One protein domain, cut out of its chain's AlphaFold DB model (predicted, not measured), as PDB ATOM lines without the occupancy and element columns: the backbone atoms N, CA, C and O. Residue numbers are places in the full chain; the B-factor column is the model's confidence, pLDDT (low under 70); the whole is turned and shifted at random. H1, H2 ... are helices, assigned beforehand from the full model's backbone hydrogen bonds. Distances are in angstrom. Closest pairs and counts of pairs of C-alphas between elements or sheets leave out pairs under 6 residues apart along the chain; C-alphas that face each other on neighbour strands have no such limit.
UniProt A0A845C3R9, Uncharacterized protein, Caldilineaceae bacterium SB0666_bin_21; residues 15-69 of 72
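Overview. This is residues 15 to 69 of the 72 residues of an uncharacterized protein of Caldilineaceae bacterium SB0666_bin_21 (UniProt A0A845C3R9). One long helix, H2, makes the long axis of an extended rod; at its first end H1 turns off steeply to make a corner, and at its other end the short H3 folds back alongside it as a helical hairpin. H1 and H3 sit at opposite ends of H2. The printed part has 55 residues with three named helices, in the order H1, H2, H3, and no named strand; the class is all helix. The whole is extended, with a radius of gyration of the C-alphas of 15.8 A, and spans 45 by 17 by 13 A.

Arrangement. Begin with H2, residues 30 to 55. H3, residues 61 to 68, touches it along residues 43 to 54 of H2 alone, and the closest C-alphas, those of Leu 47 and Ala 68, are 5.0 A apart. The two form a hairpin, running opposite ways at a shallow tilt of 19 degrees. Look next at H1, residues 15 to 26: its residues 19 to 23 alone touch residues 30 to 34 alone of H2, with the C-alphas of Glu 23 and Arg 30 closest at 5.9 A. H1 and H2 run opposite ways at a steep tilt of 68 degrees, only just short of about perpendicular. H1 and H3 are apart. In H1, H2 and H3 every O i to N i+4 pair is within hydrogen-bond range.

Along the chain. Find C-alpha 30 at (96.599, 180.174, 219.207); from there H2 runs 37.5 A to C-alpha 55 at (66.035, 182.743, 197.595). H1 begins at C-alpha 15, (91.364, 170.280, 215.497), and covers 16.2 A to C-alpha 26. H3 covers 10.5 A from C-alpha 61 to C-alpha 68 at (76.024, 189.312, 205.051).

Size, cuts and confidence. The two C-alphas farthest apart, those of Glu 24 and Gly 57, are 45.6 A apart. The printed part has no cut, and both links, H1 to H2 and H2 to H3, are tight. The mean pLDDT of the printed part is 92.9, and no printed residue is under 70.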
ATOM      1  N   LEU A  15      91.450 168.838 215.695       95.31
ATOM      2  CA  LEU A  15      91.364 170.280 215.497       95.31
ATOM      3  C   LEU A  15      92.392 171.037 216.348       95.31
ATOM      4  O   LEU A  15      92.897 172.070 215.925       95.31
ATOM      5  N   VAL A  16      92.710 170.537 217.547       95.00
ATOM      6  CA  VAL A  16      93.775 171.123 218.374       95.00
ATOM      7  C   VAL A  16      95.131 170.983 217.680       95.00
ATOM      8  O   VAL A  16      95.858 171.969 217.610       95.00
ATOM      9  N   ARG A  17      95.432 169.808 217.111       96.25
ATOM     10  CA  ARG A  17      96.680 169.571 216.363       96.25
ATOM     11  C   ARG A  17      96.781 170.451 215.119       96.25
ATOM     12  O   ARG A  17      97.839 171.010 214.856       96.25
ATOM     13  N   ASP A  18      95.681 170.624 214.388       96.12
ATOM     14  CA  ASP A  18      95.654 171.513 213.222       96.12
ATOM     15  C   ASP A  18      95.928 172.970 213.622       96.12
ATOM     16  O   ASP A  18      96.669 173.677 212.943       96.12
ATOM     17  N   LEU A  19      95.365 173.430 214.748       94.50
ATOM     18  CA  LEU A  19      95.623 174.777 215.266       94.50
ATOM     19  C   LEU A  19      97.081 174.969 215.703       94.50
ATOM     20  O   LEU A  19      97.618 176.053 215.497       94.50
ATOM     21  N   GLU A  20      97.707 173.943 216.283       94.75
ATOM     22  CA  GLU A  20      99.125 173.957 216.675       94.75
ATOM     23  C   GLU A  20     100.046 174.043 215.454       94.75
ATOM     24  O   GLU A  20     100.949 174.874 215.425       94.75
ATOM     25  N   LEU A  21      99.758 173.283 214.396       96.38
ATOM     26  CA  LEU A  21     100.501 173.379 213.141       96.38
ATOM     27  C   LEU A  21     100.398 174.782 212.518       96.38
ATOM     28  O   LEU A  21     101.386 175.329 212.029       96.38
ATOM     29  N   ILE A  22      99.207 175.388 212.532       96.38
ATOM     30  CA  ILE A  22      99.017 176.748 212.007       96.38
ATOM     31  C   ILE A  22      99.760 177.772 212.879       96.38
ATOM     32  O   ILE A  22     100.329 178.715 212.342       96.38
ATOM     33  N   GLU A  23      99.784 177.584 214.201       95.00
ATOM     34  CA  GLU A  23     100.563 178.400 215.149       95.00
ATOM     35  C   GLU A  23     102.057 178.375 214.820       95.00
ATOM     36  O   GLU A  23     102.679 179.436 214.724       95.00
ATOM     37  N   GLU A  24     102.608 177.194 214.538       95.44
ATOM     38  CA  GLU A  24     104.000 177.035 214.115       95.44
ATOM     39  C   GLU A  24     104.295 177.715 212.769       95.44
ATOM     40  O   GLU A  24     105.348 178.331 212.606       95.44
ATOM     41  N   ILE A  25     103.379 177.643 211.801       96.44
ATOM     42  CA  ILE A  25     103.583 178.216 210.461       96.44
ATOM     43  C   ILE A  25     103.438 179.744 210.473       96.44
ATOM     44  O   ILE A  25     104.272 180.455 209.915       96.44
ATOM     45  N   GLU A  26     102.374 180.255 211.093       93.50
ATOM     46  CA  GLU A  26     102.012 181.679 211.076       93.50
ATOM     47  C   GLU A  26     102.758 182.492 212.146       93.50
ATOM     48  O   GLU A  26     102.671 183.721 212.149       93.50
ATOM     49  N   GLN A  27     103.482 181.827 213.059       93.50
ATOM     50  CA  GLN A  27     104.246 182.458 214.144       93.50
ATOM     51  C   GLN A  27     103.379 183.427 214.971       93.50
ATOM     52  O   GLN A  27     103.789 184.537 215.323       93.50
ATOM     53  N   THR A  28     102.138 183.022 215.264       92.44
ATOM     54  CA  THR A  28     101.162 183.837 215.999       92.44
ATOM     55  C   THR A  28     100.399 182.999 217.017       92.44
ATOM     56  O   THR A  28     100.240 181.795 216.844       92.44
ATOM     57  N   ASP A  29      99.905 183.634 218.083       92.06
ATOM     58  CA  ASP A  29      99.295 182.908 219.192       92.06
ATOM     59  C   ASP A  29      98.001 182.178 218.790       92.06
ATOM     60  O   ASP A  29      97.176 182.663 218.002       92.06
ATOM     61  N   ARG A  30      97.775 181.026 219.425       88.75
ATOM     62  CA  ARG A  30      96.599 180.174 219.207       88.75
ATOM     63  C   ARG A  30      95.261 180.899 219.310       88.75
ATOM     64  O   ARG A  30      94.339 180.600 218.550       88.75
ATOM     65  N   SER A  31      95.119 181.849 220.238       90.19
ATOM     66  CA  SER A  31      93.858 182.581 220.411       90.19
ATOM     67  C   SER A  31      93.604 183.515 219.235       90.19
ATOM     68  O   SER A  31      92.454 183.692 218.824       90.19
ATOM     69  N   SER A  32      94.655 184.103 218.670       92.50
ATOM     70  CA  SER A  32      94.569 184.928 217.469       92.50
ATOM     71  C   SER A  32      94.234 184.117 216.226       92.50
ATOM     72  O   SER A  32      93.322 184.514 215.492       92.50
ATOM     73  N   ILE A  33      94.838 182.940 216.052       94.50
ATOM     74  CA  ILE A  33      94.482 182.006 214.971       94.50
ATOM     75  C   ILE A  33      93.029 181.565 215.099       94.50
ATOM     76  O   ILE A  33      92.251 181.719 214.155       94.50
ATOM     77  N   ALA A  34      92.629 181.082 216.278       93.00
ATOM     78  CA  ALA A  34      91.269 180.617 216.522       93.00
ATOM     79  C   ALA A  34      90.241 181.723 216.248       93.00
ATOM     80  O   ALA A  34      89.243 181.492 215.565       93.00
ATOM     81  N   ARG A  35      90.505 182.952 216.707       92.31
ATOM     82  CA  ARG A  35      89.638 184.111 216.455       92.31
ATOM     83  C   ARG A  35      89.535 184.431 214.967       92.31
ATOM     84  O   ARG A  35      88.436 184.685 214.479       92.31
ATOM     85  N   GLN A  36      90.654 184.408 214.243       94.06
ATOM     86  CA  GLN A  36      90.680 184.670 212.807       94.06
ATOM     87  C   GLN A  36      89.911 183.600 212.022       94.06
ATOM     88  O   GLN A  36      89.081 183.935 211.174       94.06
ATOM     89  N   LEU A  37      90.166 182.320 212.302       95.38
ATOM     90  CA  LEU A  37      89.497 181.201 211.638       95.38
ATOM     91  C   LEU A  37      87.996 181.199 211.936       95.38
ATOM     92  O   LEU A  37      87.188 181.095 211.012       95.38
ATOM     93  N   LEU A  38      87.610 181.417 213.196       94.94
ATOM     94  CA  LEU A  38      86.207 181.508 213.590       94.94
ATOM     95  C   LEU A  38      85.509 182.697 212.919       94.94
ATOM     96  O   LEU A  38      84.397 182.550 212.417       94.94
ATOM     97  N   ALA A  39      86.161 183.861 212.830       94.19
ATOM     98  CA  ALA A  39      85.605 185.017 212.129       94.19
ATOM     99  C   ALA A  39      85.372 184.728 210.636       94.19
ATOM    100  O   ALA A  39      84.330 185.109 210.097       94.19
ATOM    101  N   LYS A  40      86.305 184.031 209.970       95.56
ATOM    102  CA  LYS A  40      86.142 183.588 208.574       95.56
ATOM    103  C   LYS A  40      84.960 182.622 208.434       95.56
ATOM    104  O   LYS A  40      84.113 182.826 207.564       95.56
ATOM    105  N   ALA A  41      84.858 181.629 209.316       96.19
ATOM    106  CA  ALA A  41      83.762 180.662 209.315       96.19
ATOM    107  C   ALA A  41      82.392 181.330 209.530       96.19
ATOM    108  O   ALA A  41      81.452 181.067 208.783       96.19
ATOM    109  N   VAL A  42      82.285 182.261 210.487       95.94
ATOM    110  CA  VAL A  42      81.047 183.012 210.750       95.94
ATOM    111  C   VAL A  42      80.645 183.872 209.551       95.94
ATOM    112  O   VAL A  42      79.465 183.921 209.211       95.94
ATOM    113  N   ARG A  43      81.597 184.533 208.879       94.31
ATOM    114  CA  ARG A  43      81.305 185.301 207.653       94.31
ATOM    115  C   ARG A  43      80.742 184.408 206.551       94.31
ATOM    116  O   ARG A  43      79.728 184.759 205.955       94.31
ATOM    117  N   LYS A  44      81.358 183.244 206.323       96.25
ATOM    118  CA  LYS A  44      80.874 182.264 205.344       96.25
ATOM    119  C   LYS A  44      79.462 181.781 205.686       96.25
ATOM    120  O   LYS A  44      78.584 181.830 204.832       96.25
ATOM    121  N   TRP A  45      79.224 181.414 206.945       97.12
ATOM    122  CA  TRP A  45      77.903 180.988 207.405       97.12
ATOM    123  C   TRP A  45      76.839 182.075 207.198       97.12
ATOM    124  O   TRP A  45      75.751 181.783 206.706       97.12
ATOM    125  N   LYS A  46      77.152 183.340 207.520       93.44
ATOM    126  CA  LYS A  46      76.239 184.470 207.286       93.44
ATOM    127  C   LYS A  46      75.877 184.586 205.810       93.44
ATOM    128  O   LYS A  46      74.693 184.671 205.494       93.44
ATOM    129  N   LEU A  47      76.874 184.562 204.927       92.38
ATOM    130  CA  LEU A  47      76.658 184.650 203.484       92.38
ATOM    131  C   LEU A  47      75.706 183.554 202.991       92.38
ATOM    132  O   LEU A  47      74.696 183.853 202.359       92.38
ATOM    133  N   GLU A  48      75.993 182.297 203.328       94.75
ATOM    134  CA  GLU A  48      75.174 181.148 202.923       94.75
ATOM    135  C   GLU A  48      73.743 181.242 203.473       94.75
ATOM    136  O   GLU A  48      72.769 180.981 202.761       94.75
ATOM    137  N   ASN A  49      73.599 181.653 204.733       95.19
ATOM    138  CA  ASN A  49      72.307 181.780 205.393       95.19
ATOM    139  C   ASN A  49      71.443 182.903 204.791       95.19
ATOM    140  O   ASN A  49      70.256 182.699 204.535       95.19
ATOM    141  N   TYR A  50      72.011 184.088 204.551       93.31
ATOM    142  CA  TYR A  50      71.253 185.215 203.998       93.31
ATOM    143  C   TYR A  50      70.963 185.057 202.504       93.31
ATOM    144  O   TYR A  50      69.891 185.465 202.054       93.31
ATOM    145  N   ALA A  51      71.850 184.401 201.751       92.06
ATOM    146  CA  ALA A  51      71.572 184.017 200.369       92.06
ATOM    147  C   ALA A  51      70.372 183.060 200.286       92.06
ATOM    148  O   ALA A  51      69.475 183.263 199.469       92.06
ATOM    149  N   ARG A  52      70.297 182.064 201.182       94.44
ATOM    150  CA  ARG A  52      69.144 181.153 201.260       94.44
ATOM    151  C   ARG A  52      67.849 181.894 201.590       94.44
ATOM    152  O   ARG A  52      66.843 181.697 200.922       94.44
ATOM    153  N   GLN A  53      67.876 182.781 202.582       93.19
ATOM    154  CA  GLN A  53      66.697 183.565 202.958       93.19
ATOM    155  C   GLN A  53      66.214 184.502 201.841       93.19
ATOM    156  O   GLN A  53      65.010 184.707 201.710       93.19
ATOM    157  N   TYR A  54      67.126 185.049 201.031       91.62
ATOM    158  CA  TYR A  54      66.763 185.797 199.825       91.62
ATOM    159  C   TYR A  54      66.065 184.901 198.795       91.62
ATOM    160  O   TYR A  54      64.996 185.258 198.310       91.62
ATOM    161  N   GLY A  55      66.632 183.722 198.511       92.19
ATOM    162  CA  GLY A  55      66.035 182.743 197.595       92.19
ATOM    163  C   GLY A  55      64.639 182.279 198.025       92.19
ATOM    164  O   GLY A  55      63.768 182.095 197.182       92.19
ATOM    165  N   ASP A  56      64.399 182.186 199.334       94.94
ATOM    166  CA  ASP A  56      63.090 181.877 199.927       94.94
ATOM    167  C   ASP A  56      62.102 183.068 199.911       94.94
ATOM    168  O   ASP A  56      60.988 182.951 200.424       94.94
ATOM    169  N   GLY A  57      62.507 184.242 199.413       92.12
ATOM    170  CA  GLY A  57      61.698 185.468 199.412       92.12
ATOM    171  C   GLY A  57      61.532 186.133 200.784       92.12
ATOM    172  O   GLY A  57      60.719 187.043 200.934       92.12
ATOM    173  N   LYS A  58      62.289 185.703 201.803       92.50
ATOM    174  CA  LYS A  58      62.195 186.214 203.185       92.50
ATOM    175  C   LYS A  58      62.963 187.517 203.394       92.50
ATOM    176  O   LYS A  58      62.685 188.246 204.344       92.50
ATOM    177  N   LEU A  59      63.940 187.802 202.536       91.19
ATOM    178  CA  LEU A  59      64.758 189.013 202.576       91.19
ATOM    179  C   LEU A  59      64.833 189.663 201.197       91.19
ATOM    180  O   LEU A  59      64.708 188.998 200.174       91.19
ATOM    181  N   THR A  60      65.066 190.974 201.175       90.69
ATOM    182  CA  THR A  60      65.388 191.719 199.952       90.69
ATOM    183  C   THR A  60      66.885 191.641 199.663       90.69
ATOM    184  O   THR A  60      67.684 191.457 200.580       90.69
ATOM    185  N   LEU A  61      67.288 191.841 198.403       86.56
ATOM    186  CA  LEU A  61      68.699 191.778 197.998       86.56
ATOM    187  C   LEU A  61      69.573 192.765 198.789       86.56
ATOM    188  O   LEU A  61      70.624 192.389 199.300       86.56
ATOM    189  N   ALA A  62      69.100 194.005 198.952       88.00
ATOM    190  CA  ALA A  62      69.800 195.038 199.716       88.00
ATOM    191  C   ALA A  62      69.983 194.648 201.192       88.00
ATOM    192  O   ALA A  62      71.055 194.857 201.761       88.00
ATOM    193  N   ARG A  63      68.960 194.040 201.809       87.25
ATOM    194  CA  ARG A  63      69.048 193.578 203.199       87.25
ATOM    195  C   ARG A  63      69.968 192.367 203.340       87.25
ATOM    196  O   ARG A  63      70.766 192.325 204.267       87.25
ATOM    197  N   THR A  64      69.922 191.436 202.393       89.56
ATOM    198  CA  THR A  64      70.842 190.295 202.336       89.56
ATOM    199  C   THR A  64      72.294 190.739 202.202       89.56
ATOM    200  O   THR A  64      73.142 190.227 202.930       89.56
ATOM    201  N   ALA A  65      72.584 191.712 201.331       85.81
ATOM    202  CA  ALA A  65      73.926 192.272 201.188       85.81
ATOM    203  C   ALA A  65      74.405 192.899 202.507       85.81
ATOM    204  O   ALA A  65      75.460 192.523 203.018       85.81
ATOM    205  N   HIS A  66      73.585 193.760 203.119       89.75
ATOM    206  CA  HIS A  66      73.912 194.393 204.397       89.75
ATOM    207  C   HIS A  66      74.181 193.368 205.511       89.75
ATOM    208  O   HIS A  66      75.234 193.405 206.153       89.75
ATOM    209  N   ASP A  67      73.269 192.414 205.710       87.50
ATOM    210  CA  ASP A  67      73.336 191.456 206.815       87.50
ATOM    211  C   ASP A  67      74.484 190.436 206.639       87.50
ATOM    212  O   ASP A  67      75.089 189.981 207.623       87.50
ATOM    213  N   ALA A  68      74.847 190.115 205.390       85.88
ATOM    214  CA  ALA A  68      76.024 189.312 205.051       85.88
ATOM    215  C   ALA A  68      77.353 190.084 205.183       85.88
ATOM    216  O   ALA A  68      78.422 189.476 205.097       85.88
ATOM    217  N   GLY A  69      77.310 191.399 205.426       85.94
ATOM    218  CA  GLY A  69      78.498 192.253 205.484       85.94
ATOM    219  C   GLY A  69      79.113 192.519 204.109       85.94
ATOM    220  O   GLY A  69      80.333 192.639 203.998       85.94
TER     221      GLY A  69